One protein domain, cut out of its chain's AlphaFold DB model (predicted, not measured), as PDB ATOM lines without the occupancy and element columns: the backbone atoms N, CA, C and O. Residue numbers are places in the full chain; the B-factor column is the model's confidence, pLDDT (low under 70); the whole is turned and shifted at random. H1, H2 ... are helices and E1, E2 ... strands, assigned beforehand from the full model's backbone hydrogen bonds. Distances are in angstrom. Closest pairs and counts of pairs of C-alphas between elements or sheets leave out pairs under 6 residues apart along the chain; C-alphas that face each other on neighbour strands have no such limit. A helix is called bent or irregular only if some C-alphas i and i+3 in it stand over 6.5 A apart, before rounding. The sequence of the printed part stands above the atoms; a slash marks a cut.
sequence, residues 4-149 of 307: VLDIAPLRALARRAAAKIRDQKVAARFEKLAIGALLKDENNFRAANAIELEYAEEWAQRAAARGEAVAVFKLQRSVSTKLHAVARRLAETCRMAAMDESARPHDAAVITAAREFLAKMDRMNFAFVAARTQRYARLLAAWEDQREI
ATOM      1  N   VAL A   4     -27.741 -34.464  24.848       84.00
ATOM      2  CA  VAL A   4     -26.940 -33.293  24.447       84.00
ATOM      3  C   VAL A   4     -27.477 -32.031  25.113       84.00
ATOM      4  O   VAL A   4     -28.641 -31.701  24.909       84.00
ATOM      5  N   LEU A   5     -26.621 -31.319  25.852       83.00
ATOM      6  CA  LEU A   5     -26.978 -30.097  26.588       83.00
ATOM      7  C   LEU A   5     -27.527 -28.990  25.689       83.00
ATOM      8  O   LEU A   5     -28.545 -28.389  26.006       83.00
ATOM      9  N   ASP A   6     -26.862 -28.733  24.563       83.06
ATOM     10  CA  ASP A   6     -27.273 -27.690  23.629       83.06
ATOM     11  C   ASP A   6     -26.985 -28.089  22.175       83.06
ATOM     12  O   ASP A   6     -25.856 -28.406  21.784       83.06
ATOM     13  N   ILE A   7     -28.035 -28.060  21.354       88.00
ATOM     14  CA  ILE A   7     -27.977 -28.312  19.907       88.00
ATOM     15  C   ILE A   7     -28.041 -27.021  19.078       88.00
ATOM     16  O   ILE A   7     -27.941 -27.079  17.846       88.00
ATOM     17  N   ALA A   8     -28.206 -25.852  19.700       89.06
ATOM     18  CA  ALA A   8     -28.243 -24.561  19.022       89.06
ATOM     19  C   ALA A   8     -26.962 -24.272  18.216       89.06
ATOM     20  O   ALA A   8     -27.099 -23.855  17.060       89.06
ATOM     21  N   PRO A   9     -25.735 -24.575  18.694       89.12
ATOM     22  CA  PRO A   9     -24.516 -24.378  17.905       89.12
ATOM     23  C   PRO A   9     -24.491 -25.232  16.632       89.12
ATOM     24  O   PRO A   9     -24.048 -24.779  15.572       89.12
ATOM     25  N   LEU A  10     -25.015 -26.457  16.721       91.31
ATOM     26  CA  LEU A  10     -25.126 -27.401  15.613       91.31
ATOM     27  C   LEU A  10     -26.147 -26.903  14.579       91.31
ATOM     28  O   LEU A  10     -25.837 -26.838  13.386       91.31
ATOM     29  N   ARG A  11     -27.330 -26.465  15.033       93.31
ATOM     30  CA  ARG A  11     -28.350 -25.834  14.174       93.31
ATOM     31  C   ARG A  11     -27.809 -24.576  13.499       93.31
ATOM     32  O   ARG A  11     -27.959 -24.419  12.290       93.31
ATOM     33  N   ALA A  12     -27.114 -23.715  14.242       93.75
ATOM     34  CA  ALA A  12     -26.498 -22.506  13.704       93.75
ATOM     35  C   ALA A  12     -25.445 -22.827  12.631       93.75
ATOM     36  O   ALA A  12     -25.395 -22.161  11.596       93.75
ATOM     37  N   LEU A  13     -24.624 -23.864  12.833       94.38
ATOM     38  CA  LEU A  13     -23.662 -24.323  11.830       94.38
ATOM     39  C   LEU A  13     -24.359 -24.814  10.554       94.38
ATOM     40  O   LEU A  13     -23.994 -24.381   9.458       94.38
ATOM     41  N   ALA A  14     -25.362 -25.685  10.693       95.69
ATOM     42  CA  ALA A  14     -26.124 -26.212   9.566       95.69
ATOM     43  C   ALA A  14     -26.813 -25.086   8.780       95.69
ATOM     44  O   ALA A  14     -26.671 -25.018   7.558       95.69
ATOM     45  N   ARG A  15     -27.451 -24.142   9.483       96.88
ATOM     46  CA  ARG A  15     -28.096 -22.962   8.894       96.88
ATOM     47  C   ARG A  15     -27.109 -22.067   8.146       96.88
ATOM     48  O   ARG A  15     -27.372 -21.682   7.009       96.88
ATOM     49  N   ARG A  16     -25.934 -21.782   8.724       96.31
ATOM     50  CA  ARG A  16     -24.874 -21.002   8.046       96.31
ATOM     51  C   ARG A  16     -24.393 -21.660   6.756       96.31
ATOM     52  O   ARG A  16     -24.017 -20.966   5.813       96.31
ATOM     53  N   ALA A  17     -24.349 -22.988   6.702       96.19
ATOM     54  CA  ALA A  17     -24.000 -23.685   5.471       96.19
ATOM     55  C   ALA A  17     -25.151 -23.688   4.465       96.19
ATOM     56  O   ALA A  17     -24.908 -23.401   3.294       96.19
ATOM     57  N   ALA A  18     -26.381 -23.935   4.923       96.69
ATOM     58  CA  ALA A  18     -27.587 -23.895   4.103       96.69
ATOM     59  C   ALA A  18     -27.795 -22.529   3.432       96.69
ATOM     60  O   ALA A  18     -28.182 -22.486   2.270       96.69
ATOM     61  N   ALA A  19     -27.420 -21.430   4.096       95.88
ATOM     62  CA  ALA A  19     -27.490 -20.068   3.557       95.88
ATOM     63  C   ALA A  19     -26.705 -19.852   2.243       95.88
ATOM     64  O   ALA A  19     -26.912 -18.855   1.557       95.88
ATOM     65  N   LYS A  20     -25.804 -20.771   1.864       93.75
ATOM     66  CA  LYS A  20     -25.094 -20.730   0.571       93.75
ATOM     67  C   LYS A  20     -25.944 -21.224  -0.602       93.75
ATOM     68  O   LYS A  20     -25.563 -21.025  -1.754       93.75
ATOM     69  N   ILE A  21     -27.056 -21.895  -0.320       96.94
ATOM     70  CA  ILE A  21     -27.965 -22.470  -1.305       96.94
ATOM     71  C   ILE A  21     -29.101 -21.467  -1.517       96.94
ATOM     72  O   ILE A  21     -29.833 -21.151  -0.587       96.94
ATOM     73  N   ARG A  22     -29.239 -20.950  -2.744       94.06
ATOM     74  CA  ARG A  22     -30.259 -19.934  -3.070       94.06
ATOM     75  C   ARG A  22     -31.685 -20.490  -3.052       94.06
ATOM     76  O   ARG A  22     -32.610 -19.780  -2.673       94.06
ATOM     77  N   ASP A  23     -31.858 -21.744  -3.468       95.62
ATOM     78  CA  ASP A  23     -33.150 -22.425  -3.419       95.62
ATOM     79  C   ASP A  23     -33.515 -22.742  -1.961       95.62
ATOM     80  O   ASP A  23     -32.898 -23.598  -1.323       95.62
ATOM     81  N   GLN A  24     -34.541 -22.061  -1.448       96.12
ATOM     82  CA  GLN A  24     -34.980 -22.170  -0.056       96.12
ATOM     83  C   GLN A  24     -35.489 -23.573   0.304       96.12
ATOM     84  O   GLN A  24     -35.277 -24.042   1.425       96.12
ATOM     85  N   LYS A  25     -36.120 -24.285  -0.641       96.19
ATOM     86  CA  LYS A  25     -36.605 -25.653  -0.404       96.19
ATOM     87  C   LYS A  25     -35.427 -26.611  -0.267       96.19
ATOM     88  O   LYS A  25     -35.422 -27.454   0.632       96.19
ATOM     89  N   VAL A  26     -34.414 -26.474  -1.122       96.75
ATOM     90  CA  VAL A  26     -33.187 -27.282  -1.041       96.75
ATOM     91  C   VAL A  26     -32.383 -26.924   0.212       96.75
ATOM     92  O   VAL A  26     -31.919 -27.831   0.903       96.75
ATOM     93  N   ALA A  27     -32.275 -25.639   0.561       97.06
ATOM     94  CA  ALA A  27     -31.587 -25.175   1.765       97.06
ATOM     95  C   ALA A  27     -32.189 -25.783   3.044       97.06
ATOM     96  O   ALA A  27     -31.459 -26.374   3.841       97.06
ATOM     97  N   ALA A  28     -33.517 -25.737   3.197       96.69
ATOM     98  CA  ALA A  28     -34.213 -26.312   4.351       96.69
ATOM     99  C   ALA A  28     -34.031 -27.839   4.451       96.69
ATOM    100  O   ALA A  28     -33.776 -28.384   5.530       96.69
ATOM    101  N   ARG A  29     -34.107 -28.551   3.316       96.81
ATOM    102  CA  ARG A  29     -33.852 -30.003   3.263       96.81
ATOM    103  C   ARG A  29     -32.405 -30.333   3.640       96.81
ATOM    104  O   ARG A  29     -32.170 -31.278   4.390       96.81
ATOM    105  N   PHE A  30     -31.443 -29.551   3.148       97.44
ATOM    106  CA  PHE A  30     -30.032 -29.710   3.488       97.44
ATOM    107  C   PHE A  30     -29.776 -29.453   4.977       97.44
ATOM    108  O   PHE A  30     -29.089 -30.256   5.600       97.44
ATOM    109  N   GLU A  31     -30.356 -28.400   5.564       96.75
ATOM    110  CA  GLU A  31     -30.242 -28.103   7.001       96.75
ATOM    111  C   GLU A  31     -30.709 -29.295   7.847       96.75
ATOM    112  O   GLU A  31     -29.966 -29.763   8.713       96.75
ATOM    113  N   LYS A  32     -31.883 -29.866   7.536       95.94
ATOM    114  CA  LYS A  32     -32.411 -31.056   8.226       95.94
ATOM    115  C   LYS A  32     -31.468 -32.261   8.121       95.94
ATOM    116  O   LYS A  32     -31.186 -32.912   9.128       95.94
ATOM    117  N   LEU A  33     -30.963 -32.554   6.921       96.00
ATOM    118  CA  LEU A  33     -30.033 -33.667   6.686       96.00
ATOM    119  C   LEU A  33     -28.696 -33.473   7.400       96.00
ATOM    120  O   LEU A  33     -28.156 -34.415   7.980       96.00
ATOM    121  N   ALA A  34     -28.170 -32.254   7.357       95.44
ATOM    122  CA  ALA A  34     -26.921 -31.878   7.991       95.44
ATOM    123  C   ALA A  34     -27.013 -32.017   9.514       95.44
ATOM    124  O   ALA A  34     -26.135 -32.631  10.117       95.44
ATOM    125  N   ILE A  35     -28.104 -31.540  10.124       94.25
ATOM    126  CA  ILE A  35     -28.358 -31.713  11.559       94.25
ATOM    127  C   ILE A  35     -28.395 -33.202  11.921       94.25
ATOM    128  O   ILE A  35     -27.703 -33.630  12.844       94.25
ATOM    129  N   GLY A  36     -29.147 -34.004  11.161       92.75
ATOM    130  CA  GLY A  36     -29.240 -35.446  11.388       92.75
ATOM    131  C   GLY A  36     -27.901 -36.176  11.249       92.75
ATOM    132  O   GLY A  36     -27.655 -37.133  11.975       92.75
ATOM    133  N   ALA A  37     -27.024 -35.732  10.346       92.62
ATOM    134  CA  ALA A  37     -25.684 -36.296  10.196       92.62
ATOM    135  C   ALA A  37     -24.753 -35.905  11.352       92.62
ATOM    136  O   ALA A  37     -24.045 -36.762  11.870       92.62
ATOM    137  N   LEU A  38     -24.785 -34.639  11.782       92.31
ATOM    138  CA  LEU A  38     -23.970 -34.144  12.897       92.31
ATOM    139  C   LEU A  38     -24.336 -34.831  14.217       92.31
ATOM    140  O   LEU A  38     -23.447 -35.184  14.979       92.31
ATOM    141  N   LEU A  39     -25.629 -35.074  14.451       91.44
ATOM    142  CA  LEU A  39     -26.128 -35.770  15.643       91.44
ATOM    143  C   LEU A  39     -25.765 -37.262  15.694       91.44
ATOM    144  O   LEU A  39     -25.824 -37.856  16.766       91.44
ATOM    145  N   LYS A  40     -25.430 -37.875  14.554       90.12
ATOM    146  CA  LYS A  40     -25.042 -39.294  14.468       90.12
ATOM    147  C   LYS A  40     -23.543 -39.530  14.634       90.12
ATOM    148  O   LYS A  40     -23.142 -40.666  14.838       90.12
ATOM    149  N   ASP A  41     -22.728 -38.493  14.485       88.44
ATOM    150  CA  ASP A  41     -21.274 -38.604  14.555       88.44
ATOM    151  C   ASP A  41     -20.796 -38.222  15.957       88.44
ATOM    152  O   ASP A  41     -20.739 -37.044  16.316       88.44
ATOM    153  N   GLU A  42     -20.466 -39.249  16.741       87.94
ATOM    154  CA  GLU A  42     -20.046 -39.157  18.145       87.94
ATOM    155  C   GLU A  42     -18.817 -38.262  18.338       87.94
ATOM    156  O   GLU A  42     -18.679 -37.611  19.371       87.94
ATOM    157  N   ASN A  43     -17.974 -38.125  17.311       87.69
ATOM    158  CA  ASN A  43     -16.784 -37.276  17.367       87.69
ATOM    159  C   ASN A  43     -17.122 -35.780  17.494       87.69
ATOM    160  O   ASN A  43     -16.269 -34.977  17.886       87.69
ATOM    161  N   ASN A  44     -18.359 -35.383  17.174       88.94
ATOM    162  CA  ASN A  44     -18.840 -34.011  17.348       88.94
ATOM    163  C   ASN A  44     -19.267 -33.700  18.783       88.94
ATOM    164  O   ASN A  44     -19.775 -32.609  19.045       88.94
ATOM    165  N   PHE A  45     -19.072 -34.634  19.709       90.88
ATOM    166  CA  PHE A  45     -19.487 -34.499  21.091       90.88
ATOM    167  C   PHE A  45     -18.317 -34.761  22.035       90.88
ATOM    168  O   PHE A  45     -17.395 -35.519  21.743       90.88
ATOM    169  N   ARG A  46     -18.350 -34.098  23.187       91.38
ATOM    170  CA  ARG A  46     -17.517 -34.437  24.344       91.38
ATOM    171  C   ARG A  46     -18.399 -34.565  25.573       91.38
ATOM    172  O   ARG A  46     -19.477 -33.978  25.597       91.38
ATOM    173  N   ALA A  47     -17.927 -35.265  26.596       91.06
ATOM    174  CA  ALA A  47     -18.596 -35.253  27.890       91.06
ATOM    175  C   ALA A  47     -18.708 -33.813  28.427       91.06
ATOM    176  O   ALA A  47     -17.789 -32.997  28.251       91.06
ATOM    177  N   ALA A  48     -19.851 -33.507  29.040       91.56
ATOM    178  CA  ALA A  48     -20.044 -32.287  29.809       91.56
ATOM    179  C   ALA A  48     -19.117 -32.307  31.031       91.56
ATOM    180  O   ALA A  48     -18.952 -33.348  31.670       91.56
ATOM    181  N   ASN A  49     -18.478 -31.179  31.333       92.38
ATOM    182  CA  ASN A  49     -17.691 -31.056  32.557       92.38
ATOM    183  C   ASN A  49     -18.596 -30.694  33.754       92.38
ATOM    184  O   ASN A  49     -19.769 -30.370  33.581       92.38
ATOM    185  N   ALA A  50     -18.053 -30.756  34.973       90.38
ATOM    186  CA  ALA A  50     -18.821 -30.493  36.192       90.38
ATOM    187  C   ALA A  50     -19.448 -29.087  36.211       90.38
ATOM    188  O   ALA A  50     -20.602 -28.946  36.594       90.38
ATOM    189  N   ILE A  51     -18.717 -28.079  35.722       92.00
ATOM    190  CA  ILE A  51     -19.188 -26.688  35.646       92.00
ATOM    191  C   ILE A  51     -20.386 -26.590  34.692       92.00
ATOM    192  O   ILE A  51     -21.415 -26.019  35.024       92.00
ATOM    193  N   GLU A  52     -20.297 -27.183  33.506       91.94
ATOM    194  CA  GLU A  52     -21.386 -27.177  32.527       91.94
ATOM    195  C   GLU A  52     -22.637 -27.883  33.038       91.94
ATOM    196  O   GLU A  52     -23.734 -27.459  32.699       91.94
ATOM    197  N   LEU A  53     -22.478 -28.936  33.844       90.75
ATOM    198  CA  LEU A  53     -23.589 -29.642  34.480       90.75
ATOM    199  C   LEU A  53     -24.211 -28.842  35.628       90.75
ATOM    200  O   LEU A  53     -25.428 -28.873  35.786       90.75
ATOM    201  N   GLU A  54     -23.406 -28.111  36.396       90.50
ATOM    202  CA  GLU A  54     -23.876 -27.237  37.477       90.50
ATOM    203  C   GLU A  54     -24.824 -26.154  36.946       90.50
ATOM    204  O   GLU A  54     -25.904 -25.951  37.497       90.50
ATOM    205  N   TYR A  55     -24.478 -25.534  35.813       90.00
ATOM    206  CA  TYR A  55     -25.296 -24.504  35.161       90.00
ATOM    207  C   TYR A  55     -26.290 -25.052  34.120       90.00
ATOM    208  O   TYR A  55     -26.931 -24.271  33.413       90.00
ATOM    209  N   ALA A  56     -26.412 -26.375  33.980       88.44
ATOM    210  CA  ALA A  56     -27.320 -26.985  33.016       88.44
ATOM    211  C   ALA A  56     -28.788 -26.951  33.466       88.44
ATOM    212  O   ALA A  56     -29.106 -26.798  34.641       88.44
ATOM    213  N   GLU A  57     -29.697 -27.182  32.518       89.94
ATOM    214  CA  GLU A  57     -31.115 -27.392  32.809       89.94
ATOM    215  C   GLU A  57     -31.344 -28.626  33.708       89.94
ATOM    216  O   GLU A  57     -30.601 -29.613  33.661       89.94
ATOM    217  N   GLU A  58     -32.439 -28.620  34.477       91.50
ATOM    218  CA  GLU A  58     -32.751 -29.656  35.477       91.50
ATOM    219  C   GLU A  58     -32.774 -31.087  34.919       91.50
ATOM    220  O   GLU A  58     -32.520 -32.055  35.641       91.50
ATOM    221  N   TRP A  59     -33.134 -31.272  33.646       92.06
ATOM    222  CA  TRP A  59     -33.149 -32.606  33.042       92.06
ATOM    223  C   TRP A  59     -31.733 -33.186  32.922       92.06
ATOM    224  O   TRP A  59     -31.553 -34.385  33.139       92.06
ATOM    225  N   ALA A  60     -30.736 -32.347  32.628       90.81
ATOM    226  CA  ALA A  60     -29.350 -32.759  32.444       90.81
ATOM    227  C   ALA A  60     -28.669 -33.019  33.788       90.81
ATOM    228  O   ALA A  60     -27.962 -34.015  33.928       90.81
ATOM    229  N   GLN A  61     -28.965 -32.197  34.800       89.62
ATOM    230  CA  GLN A  61     -28.556 -32.446  36.184       89.62
ATOM    231  C   GLN A  61     -29.117 -33.780  36.698       89.62
ATOM    232  O   GLN A  61     -28.378 -34.607  37.229       89.62
ATOM    233  N   ARG A  62     -30.414 -34.048  36.466       91.50
ATOM    234  CA  ARG A  62     -31.044 -35.330  36.829       91.50
ATOM    235  C   ARG A  62     -30.454 -36.515  36.066       91.50
ATOM    236  O   ARG A  62     -30.319 -37.587  36.648       91.50
ATOM    237  N   ALA A  63     -30.130 -36.353  34.783       89.94
ATOM    238  CA  ALA A  63     -29.467 -37.391  33.993       89.94
ATOM    239  C   ALA A  63     -28.066 -37.701  34.544       89.94
ATOM    240  O   ALA A  63     -27.746 -38.866  34.779       89.94
ATOM    241  N   ALA A  64     -27.282 -36.666  34.856       89.50
ATOM    242  CA  ALA A  64     -25.970 -36.817  35.479       89.50
ATOM    243  C   ALA A  64     -26.054 -37.497  36.858       89.50
ATOM    244  O   ALA A  64     -25.269 -38.400  37.138       89.50
ATOM    245  N   ALA A  65     -27.048 -37.151  37.686       90.44
ATOM    246  CA  ALA A  65     -27.275 -37.784  38.990       90.44
ATOM    247  C   ALA A  65     -27.627 -39.283  38.891       90.44
ATOM    248  O   ALA A  65     -27.331 -40.046  39.808       90.44
ATOM    249  N   ARG A  66     -28.222 -39.724  37.772       93.06
ATOM    250  CA  ARG A  66     -28.462 -41.149  37.468       93.06
ATOM    251  C   ARG A  66     -27.245 -41.864  36.865       93.06
ATOM    252  O   ARG A  66     -27.336 -43.051  36.568       93.06
ATOM    253  N   GLY A  67     -26.128 -41.165  36.661       89.50
ATOM    254  CA  GLY A  67     -24.938 -41.705  36.002       89.50
ATOM    255  C   GLY A  67     -25.046 -41.788  34.475       89.50
ATOM    256  O   GLY A  67     -24.247 -42.478  33.844       89.50
ATOM    257  N   GLU A  68     -26.018 -41.109  33.856       90.75
ATOM    258  CA  GLU A  68     -26.134 -41.058  32.396       90.75
ATOM    259  C   GLU A  68     -25.109 -40.085  31.796       90.75
ATOM    260  O   GLU A  68     -24.870 -38.993  32.316       90.75
ATOM    261  N   ALA A  69     -24.529 -40.450  30.649       88.00
ATOM    262  CA  ALA A  69     -23.586 -39.591  29.944       88.00
ATOM    263  C   ALA A  69     -24.305 -38.397  29.294       88.00
ATOM    264  O   ALA A  69     -25.107 -38.559  28.372       88.00
ATOM    265  N   VAL A  70     -23.967 -37.191  29.750       91.00
ATOM    266  CA  VAL A  70     -24.408 -35.924  29.162       91.00
ATOM    267  C   VAL A  70     -23.278 -35.348  28.311       91.00
ATOM    268  O   VAL A  70     -22.121 -35.288  28.735       91.00
ATOM    269  N   ALA A  71     -23.604 -34.929  27.094       91.69
ATOM    270  CA  ALA A  71     -22.645 -34.484  26.100       91.69
ATOM    271  C   ALA A  71     -22.851 -33.019  25.689       91.69
ATOM    272  O   ALA A  71     -23.967 -32.506  25.639       91.69
ATOM    273  N   VAL A  72     -21.756 -32.359  25.323       90.69
ATOM    274  CA  VAL A  72     -21.729 -31.006  24.756       90.69
ATOM    275  C   VAL A  72     -21.233 -31.087  23.321       90.69
ATOM    276  O   VAL A  72     -20.270 -31.802  23.023       90.69
ATOM    277  N   PHE A  73     -21.874 -30.340  22.421       90.38
ATOM    278  CA  PHE A  73     -21.417 -30.235  21.041       90.38
ATOM    279  C   PHE A  73     -20.039 -29.563  20.975       90.38
ATOM    280  O   PHE A  73     -19.840 -28.439  21.437       90.38
ATOM    281  N   LYS A  74     -19.088 -30.239  20.335       89.62
ATOM    282  CA  LYS A  74     -17.741 -29.746  20.065       89.62
ATOM    283  C   LYS A  74     -17.574 -29.566  18.565       89.62
ATOM    284  O   LYS A  74     -17.524 -30.528  17.802       89.62
ATOM    285  N   LEU A  75     -17.422 -28.315  18.137       83.62
ATOM    286  CA  LEU A  75     -17.227 -28.004  16.727       83.62
ATOM    287  C   LEU A  75     -15.880 -28.540  16.225       83.62
ATOM    288  O   LEU A  75     -14.821 -27.997  16.543       83.62
ATOM    289  N   GLN A  76     -15.922 -29.550  15.359       89.12
ATOM    290  CA  GLN A  76     -14.748 -29.986  14.612       89.12
ATOM    291  C   GLN A  76     -14.580 -29.181  13.317       89.12
ATOM    292  O   GLN A  76     -15.495 -29.062  12.493       89.12
ATOM    293  N   ARG A  77     -13.372 -28.652  13.091       88.56
ATOM    294  CA  ARG A  77     -13.061 -27.840  11.899       88.56
ATOM    295  C   ARG A  77     -13.198 -28.633  10.594       88.56
ATOM    296  O   ARG A  77     -13.669 -28.087   9.594       88.56
ATOM    297  N   SER A  78     -12.816 -29.908  10.602       90.12
ATOM    298  CA  SER A  78     -12.934 -30.828   9.461       90.12
ATOM    299  C   SER A  78     -14.395 -31.020   9.042       90.12
ATOM    300  O   SER A  78     -14.732 -30.856   7.868       90.12
ATOM    301  N   VAL A  79     -15.272 -31.282  10.011       89.94
ATOM    302  CA  VAL A  79     -16.713 -31.471   9.808       89.94
ATOM    303  C   VAL A  79     -17.364 -30.190   9.295       89.94
ATOM    304  O   VAL A  79     -18.067 -30.226   8.284       89.94
ATOM    305  N   SER A  80     -17.051 -29.043   9.907       91.94
ATOM    306  CA  SER A  80     -17.499 -27.727   9.429       91.94
ATOM    307  C   SER A  80     -17.097 -27.479   7.968       91.94
ATOM    308  O   SER A  80     -17.930 -27.126   7.128       91.94
ATOM    309  N   THR A  81     -15.835 -27.751   7.623       93.75
ATOM    310  CA  THR A  81     -15.313 -27.581   6.258       93.75
ATOM    311  C   THR A  81     -16.037 -28.489   5.265       93.75
ATOM    312  O   THR A  81     -16.470 -28.026   4.208       93.75
ATOM    313  N   LYS A  82     -16.221 -29.769   5.613       93.62
ATOM    314  CA  LYS A  82     -16.944 -30.744   4.786       93.62
ATOM    315  C   LYS A  82     -18.381 -30.294   4.536       93.62
ATOM    316  O   LYS A  82     -18.834 -30.302   3.395       93.62
ATOM    317  N   LEU A  83     -19.072 -29.855   5.578       96.06
ATOM    318  CA  LEU A  83     -20.460 -29.410   5.520       96.06
ATOM    319  C   LEU A  83     -20.629 -28.175   4.621       96.06
ATOM    320  O   LEU A  83     -21.483 -28.166   3.733       96.06
ATOM    321  N   HIS A  84     -19.746 -27.184   4.750       96.69
ATOM    322  CA  HIS A  84     -19.728 -26.027   3.853       96.69
ATOM    323  C   HIS A  84     -19.340 -26.372   2.408       96.69
ATOM    324  O   HIS A  84     -19.853 -25.739   1.482       96.69
ATOM    325  N   ALA A  85     -18.448 -27.343   2.196       96.00
ATOM    326  CA  ALA A  85     -18.083 -27.804   0.859       96.00
ATOM    327  C   ALA A  85     -19.266 -28.494   0.164       96.00
ATOM    328  O   ALA A  85     -19.537 -28.204  -1.000       96.00
ATOM    329  N   VAL A  86     -20.005 -29.349   0.879       97.75
ATOM    330  CA  VAL A  86     -21.219 -29.990   0.346       97.75
ATOM    331  C   VAL A  86     -22.285 -28.945   0.028       97.75
ATOM    332  O   VAL A  86     -22.837 -28.981  -1.065       97.75
ATOM    333  N   ALA A  87     -22.523 -27.972   0.914       97.62
ATOM    334  CA  ALA A  87     -23.492 -26.905   0.655       97.62
ATOM    335  C   ALA A  87     -23.161 -26.098  -0.613       97.62
ATOM    336  O   ALA A  87     -24.047 -25.811  -1.415       97.62
ATOM    337  N   ARG A  88     -21.877 -25.778  -0.836       97.31
ATOM    338  CA  ARG A  88     -21.425 -25.092  -2.059       97.31
ATOM    339  C   ARG A  88     -21.701 -25.925  -3.311       97.31
ATOM    340  O   ARG A  88     -22.294 -25.421  -4.256       97.31
ATOM    341  N   ARG A  89     -21.328 -27.207  -3.295       97.00
ATOM    342  CA  ARG A  89     -21.555 -28.125  -4.425       97.00
ATOM    343  C   ARG A  89     -23.040 -28.359  -4.680       97.00
ATOM    344  O   ARG A  89     -23.455 -28.534  -5.814       97.00
ATOM    345  N   LEU A  90     -23.864 -28.336  -3.635       97.50
ATOM    346  CA  LEU A  90     -25.310 -28.429  -3.777       97.50
ATOM    347  C   LEU A  90     -25.893 -27.175  -4.447       97.50
ATOM    348  O   LEU A  90     -26.785 -27.300  -5.282       97.50
ATOM    349  N   ALA A  91     -25.356 -25.987  -4.156       96.06
ATOM    350  CA  ALA A  91     -25.708 -24.762  -4.876       96.06
ATOM    351  C   ALA A  91     -25.304 -24.829  -6.365       96.06
ATOM    352  O   ALA A  91     -26.074 -24.411  -7.229       96.06
ATOM    353  N   GLU A  92     -24.148 -25.419  -6.682       94.50
ATOM    354  CA  GLU A  92     -23.727 -25.709  -8.064       94.50
ATOM    355  C   GLU A  92     -24.682 -26.692  -8.760       94.50
ATOM    356  O   GLU A  92     -25.086 -26.453  -9.897       94.50
ATOM    357  N   THR A  93     -25.125 -27.746  -8.068       97.38
ATOM    358  CA  THR A  93     -26.155 -28.661  -8.586       97.38
ATOM    359  C   THR A  93     -27.477 -27.940  -8.851       97.38
ATOM    360  O   THR A  93     -28.117 -28.216  -9.861       97.38
ATOM    361  N   CYS A  94     -27.886 -26.992  -7.997       97.25
ATOM    362  CA  CYS A  94     -29.077 -26.169  -8.248       97.25
ATOM    363  C   CYS A  94     -28.913 -25.328  -9.521       97.25
ATOM    364  O   CYS A  94     -29.832 -25.262 -10.332       97.25
ATOM    365  N   ARG A  95     -27.728 -24.737  -9.733       94.62
ATOM    366  CA  ARG A  95     -27.411 -23.991 -10.960       94.62
ATOM    367  C   ARG A  95     -27.490 -24.885 -12.199       94.62
ATOM    368  O   ARG A  95     -28.081 -24.473 -13.185       94.62
ATOM    369  N   MET A  96     -26.938 -26.098 -12.134       94.56
ATOM    370  CA  MET A  96     -27.036 -27.095 -13.208       94.56
ATOM    371  C   MET A  96     -28.492 -27.483 -13.493       94.56
ATOM    372  O   MET A  96     -28.904 -27.512 -14.645       94.56
ATOM    373  N   ALA A  97     -29.280 -27.758 -12.454       96.19
ATOM    374  CA  ALA A  97     -30.677 -28.163 -12.590       96.19
ATOM    375  C   ALA A  97     -31.572 -27.060 -13.186       96.19
ATOM    376  O   ALA A  97     -32.589 -27.372 -13.802       96.19
ATOM    377  N   ALA A  98     -31.195 -25.792 -13.014       94.94
ATOM    378  CA  ALA A  98     -31.887 -24.640 -13.587       94.94
ATOM    379  C   ALA A  98     -31.518 -24.358 -15.057       94.94
ATOM    380  O   ALA A  98     -32.110 -23.465 -15.657       94.94
ATOM    381  N   MET A  99     -30.547 -25.075 -15.638       93.00
ATOM    382  CA  MET A  99     -30.197 -24.917 -17.051       93.00
ATOM    383  C   MET A  99     -31.311 -25.450 -17.954       93.00
ATOM    384  O   MET A  99     -31.993 -26.419 -17.607       93.00
ATOM    385  N   ASP A 100     -31.469 -24.816 -19.115       89.69
ATOM    386  CA  ASP A 100     -32.356 -25.300 -20.165       89.69
ATOM    387  C   ASP A 100     -31.717 -26.495 -20.888       89.69
ATOM    388  O   ASP A 100     -30.553 -26.451 -21.295       89.69
ATOM    389  N   GLU A 101     -32.489 -27.567 -21.044       88.88
ATOM    390  CA  GLU A 101     -32.080 -28.763 -21.782       88.88
ATOM    391  C   GLU A 101     -31.904 -28.458 -23.270       88.88
ATOM    392  O   GLU A 101     -31.012 -29.020 -23.905       88.88
ATOM    393  N   SER A 102     -32.699 -27.525 -23.809       84.31
ATOM    394  CA  SER A 102     -32.613 -27.128 -25.217       84.31
ATOM    395  C   SER A 102     -31.276 -26.451 -25.543       84.31
ATOM    396  O   SER A 102     -30.727 -26.643 -26.627       84.31
ATOM    397  N   ALA A 103     -30.697 -25.738 -24.570       81.19
ATOM    398  CA  ALA A 103     -29.401 -25.081 -24.702       81.19
ATOM    399  C   ALA A 103     -28.219 -26.066 -24.638       81.19
ATOM    400  O   ALA A 103     -27.114 -25.726 -25.063       81.19
ATOM    401  N   ARG A 104     -28.419 -27.277 -24.094       84.06
ATOM    402  CA  ARG A 104     -27.391 -28.329 -23.999       84.06
ATOM    403  C   ARG A 104     -27.991 -29.722 -24.238       84.06
ATOM    404  O   ARG A 104     -28.022 -30.542 -23.317       84.06
ATOM    405  N   PRO A 105     -28.407 -30.049 -25.474       83.69
ATOM    406  CA  PRO A 105     -29.136 -31.286 -25.758       83.69
ATOM    407  C   PRO A 105     -28.325 -32.550 -25.434       83.69
ATOM    408  O   PRO A 105     -28.885 -33.557 -25.014       83.69
ATOM    409  N   HIS A 106     -26.995 -32.504 -25.568       82.00
ATOM    410  CA  HIS A 106     -26.113 -33.638 -25.256       82.00
ATOM    411  C   HIS A 106     -25.967 -33.892 -23.745       82.00
ATOM    412  O   HIS A 106     -25.642 -35.004 -23.334       82.00
ATOM    413  N   ASP A 107     -26.246 -32.884 -22.915       90.19
ATOM    414  CA  ASP A 107     -26.173 -32.955 -21.454       90.19
ATOM    415  C   ASP A 107     -27.565 -33.013 -20.792       90.19
ATOM    416  O   ASP A 107     -27.660 -33.059 -19.562       90.19
ATOM    417  N   ALA A 108     -28.650 -33.044 -21.575       90.50
ATOM    418  CA  ALA A 108     -30.027 -33.001 -21.076       90.50
ATOM    419  C   ALA A 108     -30.305 -34.088 -20.022       90.50
ATOM    420  O   ALA A 108     -30.846 -33.810 -18.952       90.50
ATOM    421  N   ALA A 109     -29.811 -35.313 -20.243       92.56
ATOM    422  CA  ALA A 109     -29.935 -36.408 -19.278       92.56
ATOM    423  C   ALA A 109     -29.274 -36.096 -17.919       92.56
ATOM    424  O   ALA A 109     -29.773 -36.503 -16.867       92.56
ATOM    425  N   VAL A 110     -28.159 -35.356 -17.914       94.56
ATOM    426  CA  VAL A 110     -27.465 -34.940 -16.685       94.56
ATOM    427  C   VAL A 110     -28.265 -33.863 -15.955       94.56
ATOM    428  O   VAL A 110     -28.406 -33.951 -14.731       94.56
ATOM    429  N   ILE A 111     -28.813 -32.890 -16.690       96.12
ATOM    430  CA  ILE A 111     -29.673 -31.825 -16.149       96.12
ATOM    431  C   ILE A 111     -30.917 -32.442 -15.494       96.12
ATOM    432  O   ILE A 111     -31.206 -32.164 -14.325       96.12
ATOM    433  N   THR A 112     -31.591 -33.365 -16.183       96.75
ATOM    434  CA  THR A 112     -32.757 -34.095 -15.658       96.75
ATOM    435  C   THR A 112     -32.399 -34.921 -14.428       96.75
ATOM    436  O   THR A 112     -33.066 -34.824 -13.394       96.75
ATOM    437  N   ALA A 113     -31.275 -35.643 -14.456       96.44
ATOM    438  CA  ALA A 113     -30.802 -36.383 -13.290       96.44
ATOM    439  C   ALA A 113     -30.496 -35.465 -12.090       96.44
ATOM    440  O   ALA A 113     -30.701 -35.873 -10.945       96.44
ATOM    441  N   ALA A 114     -29.987 -34.248 -12.318       97.38
ATOM    442  CA  ALA A 114     -29.749 -33.267 -11.259       97.38
ATOM    443  C   ALA A 114     -31.065 -32.768 -10.641       97.38
ATOM    444  O   ALA A 114     -31.169 -32.700  -9.412       97.38
ATOM    445  N   ARG A 115     -32.091 -32.497 -11.459       97.62
ATOM    446  CA  ARG A 115     -33.440 -32.125 -10.986       97.62
ATOM    447  C   ARG A 115     -34.064 -33.232 -10.140       97.62
ATOM    448  O   ARG A 115     -34.513 -32.973  -9.023       97.62
ATOM    449  N   GLU A 116     -34.025 -34.473 -10.619       97.25
ATOM    450  CA  GLU A 116     -34.530 -35.624  -9.865       97.25
ATOM    451  C   GLU A 116     -33.796 -35.828  -8.539       97.25
ATOM    452  O   GLU A 116     -34.417 -36.121  -7.513       97.25
ATOM    453  N   PHE A 117     -32.472 -35.667  -8.550       97.69
ATOM    454  CA  PHE A 117     -31.658 -35.752  -7.347       97.69
ATOM    455  C   PHE A 117     -32.093 -34.718  -6.299       97.69
ATOM    456  O   PHE A 117     -32.299 -35.083  -5.141       97.69
ATOM    457  N   LEU A 118     -32.292 -33.455  -6.694       97.44
ATOM    458  CA  LEU A 118     -32.764 -32.398  -5.789       97.44
ATOM    459  C   LEU A 118     -34.191 -32.666  -5.285       97.44
ATOM    460  O   LEU A 118     -34.490 -32.424  -4.110       97.44
ATOM    461  N   ALA A 119     -35.060 -33.212  -6.142       96.38
ATOM    462  CA  ALA A 119     -36.429 -33.568  -5.786       96.38
ATOM    463  C   ALA A 119     -36.489 -34.662  -4.707       96.38
ATOM    464  O   ALA A 119     -37.300 -34.546  -3.792       96.38
ATOM    465  N   LYS A 120     -35.604 -35.667  -4.786       96.25
ATOM    466  CA  LYS A 120     -35.553 -36.851  -3.902       96.25
ATOM    467  C   LYS A 120     -34.556 -36.717  -2.735       96.25
ATOM    468  O   LYS A 120     -34.298 -37.696  -2.035       96.25
ATOM    469  N   MET A 121     -33.951 -35.541  -2.546       95.56
ATOM    470  CA  MET A 121     -32.830 -35.341  -1.616       95.56
ATOM    471  C   MET A 121     -33.172 -35.682  -0.156       95.56
ATOM    472  O   MET A 121     -32.323 -36.177   0.577       95.56
ATOM    473  N   ASP A 122     -34.411 -35.447   0.266       91.50
ATOM    474  CA  ASP A 122     -34.921 -35.710   1.617       91.50
ATOM    475  C   ASP A 122     -34.893 -37.192   2.025       91.50
ATOM    476  O   ASP A 122     -34.812 -37.500   3.213       91.50
ATOM    477  N   ARG A 123     -34.919 -38.103   1.047       93.06
ATOM    478  CA  ARG A 123     -34.867 -39.561   1.251       93.06
ATOM    479  C   ARG A 123     -33.440 -40.108   1.325       93.06
ATOM    480  O   ARG A 123     -33.249 -41.308   1.503       93.06
ATOM    481  N   MET A 124     -32.432 -39.257   1.145       94.88
ATOM    482  CA  MET A 124     -31.032 -39.660   1.030       94.88
ATOM    483  C   MET A 124     -30.267 -39.379   2.319       94.88
ATOM    484  O   MET A 124     -30.553 -38.431   3.044       94.88
ATOM    485  N   ASN A 125     -29.230 -40.170   2.596       95.25
ATOM    486  CA  ASN A 125     -28.299 -39.841   3.670       95.25
ATOM    487  C   ASN A 125     -27.279 -38.774   3.220       95.25
ATOM    488  O   ASN A 125     -27.015 -38.582   2.029       95.25
ATOM    489  N   PHE A 126     -26.663 -38.094   4.189       94.94
ATOM    490  CA  PHE A 126     -25.719 -37.006   3.923       94.94
ATOM    491  C   PHE A 126     -24.491 -37.446   3.106       94.94
ATOM    492  O   PHE A 126     -24.006 -36.688   2.269       94.94
ATOM    493  N   ALA A 127     -23.990 -38.669   3.312       94.75
ATOM    494  CA  ALA A 127     -22.831 -39.184   2.581       94.75
ATOM    495  C   ALA A 127     -23.131 -39.353   1.082       94.75
ATOM    496  O   ALA A 127     -22.323 -38.955   0.241       94.75
ATOM    497  N   PHE A 128     -24.319 -39.861   0.749       96.56
ATOM    498  CA  PHE A 128     -24.786 -39.986  -0.627       96.56
ATOM    499  C   PHE A 128     -24.944 -38.613  -1.291       96.56
ATOM    500  O   PHE A 128     -24.441 -38.398  -2.394       96.56
ATOM    501  N   VAL A 129     -25.562 -37.653  -0.592       97.06
ATOM    502  CA  VAL A 129     -25.685 -36.260  -1.059       97.06
ATOM    503  C   VAL A 129     -24.304 -35.650  -1.321       97.06
ATOM    504  O   VAL A 129     -24.083 -35.046  -2.373       97.06
ATOM    505  N   ALA A 130     -23.342 -35.850  -0.417       96.00
ATOM    506  CA  ALA A 130     -21.977 -35.352  -0.569       96.00
ATOM    507  C   ALA A 130     -21.257 -35.945  -1.794       96.00
ATOM    508  O   ALA A 130     -20.602 -35.214  -2.541       96.00
ATOM    509  N   ALA A 131     -21.394 -37.253  -2.027       96.06
ATOM    510  CA  ALA A 131     -20.801 -37.921  -3.184       96.06
ATOM    511  C   ALA A 131     -21.457 -37.473  -4.501       96.06
ATOM    512  O   ALA A 131     -20.770 -37.178  -5.483       96.06
ATOM    513  N   ARG A 132     -22.790 -37.375  -4.524       96.81
ATOM    514  CA  ARG A 132     -23.540 -37.023  -5.731       96.81
ATOM    515  C   ARG A 132     -23.330 -35.563  -6.137       96.81
ATOM    516  O   ARG A 132     -23.071 -35.295  -7.306       96.81
ATOM    517  N   THR A 133     -23.351 -34.634  -5.182       96.81
ATOM    518  CA  THR A 133     -23.046 -33.210  -5.437       96.81
ATOM    519  C   THR A 133     -21.616 -33.004  -5.930       96.81
ATOM    520  O   THR A 133     -21.398 -32.205  -6.831       96.81
ATOM    521  N   GLN A 134     -20.644 -33.778  -5.434       96.06
ATOM    522  CA  GLN A 134     -19.272 -33.754  -5.957       96.06
ATOM    523  C   GLN A 134     -19.193 -34.154  -7.437       96.06
ATOM    524  O   GLN A 134     -18.405 -33.577  -8.186       96.06
ATOM    525  N   ARG A 135     -19.994 -35.134  -7.873       94.88
ATOM    526  CA  ARG A 135     -20.060 -35.525  -9.289       94.88
ATOM    527  C   ARG A 135     -20.605 -34.385 -10.153       94.88
ATOM    528  O   ARG A 135     -19.997 -34.076 -11.172       94.88
ATOM    529  N   TYR A 136     -21.704 -33.755  -9.741       95.38
ATOM    530  CA  TYR A 136     -22.293 -32.639 -10.488       95.38
ATOM    531  C   TYR A 136     -21.379 -31.412 -10.531       95.38
ATOM    532  O   TYR A 136     -21.214 -30.834 -11.597       95.38
ATOM    533  N   ALA A 137     -20.704 -31.082  -9.427       90.81
ATOM    534  CA  ALA A 137     -19.703 -30.015  -9.382       90.81
ATOM    535  C   ALA A 137     -18.591 -30.209 -10.430       90.81
ATOM    536  O   ALA A 137     -18.229 -29.280 -11.145       90.81
ATOM    537  N   ARG A 138     -18.077 -31.441 -10.572       89.56
ATOM    538  CA  ARG A 138     -17.054 -31.768 -11.581       89.56
ATOM    539  C   ARG A 138     -17.569 -31.634 -13.011       89.56
ATOM    540  O   ARG A 138     -16.852 -31.109 -13.853       89.56
ATOM    541  N   LEU A 139     -18.781 -32.118 -13.281       90.81
ATOM    542  CA  LEU A 139     -19.397 -32.009 -14.606       90.81
ATOM    543  C   LEU A 139     -19.630 -30.546 -14.986       90.81
ATOM    544  O   LEU A 139     -19.294 -30.138 -16.089       90.81
ATOM    545  N   LEU A 140     -20.117 -29.744 -14.042       88.19
ATOM    546  CA  LEU A 140     -20.346 -28.324 -14.255       88.19
ATOM    547  C   LEU A 140     -19.048 -27.562 -14.545       88.19
ATOM    548  O   LEU A 140     -19.018 -26.763 -15.472       88.19
ATOM    549  N   ALA A 141     -17.976 -27.856 -13.805       81.06
ATOM    550  CA  ALA A 141     -16.656 -27.294 -14.082       81.06
ATOM    551  C   ALA A 141     -16.136 -27.709 -15.471       81.06
ATOM    552  O   ALA A 141     -15.544 -26.896 -16.171       81.06
ATOM    553  N   ALA A 142     -16.395 -28.948 -15.903       79.12
ATOM    554  CA  ALA A 142     -16.041 -29.398 -17.248       79.12
ATOM    555  C   ALA A 142     -16.845 -28.671 -18.341       79.12
ATOM    556  O   ALA A 142     -16.297 -28.371 -19.397       79.12
ATOM    557  N   TRP A 143     -18.119 -28.351 -18.095       83.44
ATOM    558  CA  TRP A 143     -18.924 -27.544 -19.017       83.44
ATOM    559  C   TRP A 143     -18.451 -26.092 -19.083       83.44
ATOM    560  O   TRP A 143     -18.426 -25.513 -20.165       83.44
ATOM    561  N   GLU A 144     -18.066 -25.503 -17.950       76.38
ATOM    562  CA  GLU A 144     -17.475 -24.160 -17.909       76.38
ATOM    563  C   GLU A 144     -16.140 -24.129 -18.659       76.38
ATOM    564  O   GLU A 144     -15.947 -23.264 -19.510       76.38
ATOM    565  N   ASP A 145     -15.288 -25.137 -18.449       65.25
ATOM    566  CA  ASP A 145     -14.062 -25.337 -19.227       65.25
ATOM    567  C   ASP A 145     -14.366 -25.493 -20.729       65.25
ATOM    568  O   ASP A 145     -13.634 -24.962 -21.558       65.25
ATOM    569  N   GLN A 146     -15.428 -26.216 -21.100       63.91
ATOM    570  CA  GLN A 146     -15.847 -26.396 -22.495       63.91
ATOM    571  C   GLN A 146     -16.380 -25.099 -23.121       63.91
ATOM    572  O   GLN A 146     -16.195 -24.879 -24.312       63.91
ATOM    573  N   ARG A 147     -16.993 -24.221 -22.327       61.66
ATOM    574  CA  ARG A 147     -17.421 -22.897 -22.787       61.66
ATOM    575  C   ARG A 147     -16.233 -21.951 -22.972       61.66
ATOM    576  O   ARG A 147     -16.196 -21.186 -23.922       61.66
ATOM    577  N   GLU A 148     -15.217 -22.027 -22.111       54.56
ATOM    578  CA  GLU A 148     -13.938 -21.318 -22.330       54.56
ATOM    579  C   GLU A 148     -13.209 -21.790 -23.603       54.56
ATOM    580  O   GLU A 148     -12.368 -21.084 -24.157       54.56
ATOM    581  N   ILE A 149     -13.518 -23.004 -24.055       54.91
ATOM    582  CA  ILE A 149     -13.003 -23.644 -25.268       54.91
ATOM    583  C   ILE A 149     -13.704 -23.135 -26.547       54.91
ATOM    584  O   ILE A 149     -13.226 -23.438 -27.639       54.91
TER     585      ILE A 149
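AT A GLANCE: This is residues 4 to 149 of the 307 residues of an uncharacterized protein of Terricaulis silvestris (UniProt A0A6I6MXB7). A small head, made of the two-stranded sheet E1 and E2 with the short helices H3 and H4 beyond it, sits at one end of a long body of helices. In that body H5 runs through the middle, with the helical hairpin of H1 and H2 packed toward the head and H6 and H7 toward the far end, where residues 144 to 149 stick out. The printed part has 146 residues, with seven named helices and two named strands in the order H1, H2, E1, H3, H4, E2, H5, H6, H7; the class is mostly helix, and the sheet, E1 - E2, is antiparallel. The whole is loose, with a radius of gyration of the C-alphas of 19.6 A, and a rod in outline, spanning 65 by 25 by 21 A.

IN THESE COORDINATES: Look first for the sheet: E1 is residues 45 to 47, and E2 is residues 70 to 73, 10.4 A from first to last C-alpha. Between them in the chain come H3, residues 50 to 54, and H4, residues 58 to 65, which is 10.4 A long. Go back to C-alpha 8 at (-28.243, -24.561, 19.022), where H1 begins; it runs through residue 18 over 14.9 A. H2 follows as residues 24 to 38, 20.8 A long. After E2, find C-alpha 77 at (-13.061, -27.840, 11.899); from there H5 runs 30.2 A to residue 97. H6 is residues 105 to 119, 21.4 A long, and it is irregular: C-alphas 106 and 109 are 7.6 A apart. H7, residues 126 to 148, is the longest helix by residues and covers 32.8 A, ending with C-alpha 148 at (-13.938, -21.318, -22.330).

HOW THE PARTS SIT: Start at the sheet, where E1 and E2 are antiparallel at 140 degrees; you will find N 46 and O 72 3.0 A apart and N 72 and O 46 2.8 A apart, both within hydrogen-bond range. H3 and E2 are near each other, with 6 pairs of C-alphas within 10 A. H4 comes to E2 with the C-alphas of Ala 64 and Val 70, their closest, 6.6 A apart. H3 and H4 touch, closest at the C-alphas of Leu 53 and Gln 61, 6.0 A. Now move to the hub, H5, which touches three helices. With residues 80 to 87 alone it touches H1, the same way at a shallow tilt of 34 degrees, only just short of steep; the closest C-alphas, of Ala 17 and His 84, are 5.1 A apart. H1 and H2 form a helical hairpin and touch at a steep tilt of 44 degrees, closest at the C-alphas of Ala 18 and Ala 27, 4.8 A. H1, H2 and H5 are an up-and-down bundle, each helix running against the one before it; H2 and H5 are close but not clearly touching, with the C-alphas of Ala 34 and Leu 83 closest at 7.3 A. H7 touches H5 the same way at a steep tilt of 55 degrees, closest at the C-alphas of Arg 89 and Thr 133, 5.4 A. H2 and H7 only just touch, with 3 pairs of C-alphas within 8 A, the closest being those of Leu 33 and Phe 126, 6.1 A. H6 touches H5 at residues 93 to 97 alone, closest at the C-alphas of Ala 97 and Arg 115, 5.1 A. H4 and H5 are apart. In H1, H2, H3, H4, H5 and H7 every O i to N i+4 pair is within hydrogen-bond range; in H6 it is 9 of 11.

THE WHOLE: The two C-alphas farthest apart are those of Ala 65, in H4, and Ile 149, at 67.3 A. The printed part has no cut, and no link between named elements is long. Residues 144 to 149, of which 144 to 148 belong to H7, stand free. The mean pLDDT of the printed part is 91.3, and residues 145 to 149 of this model are under 70.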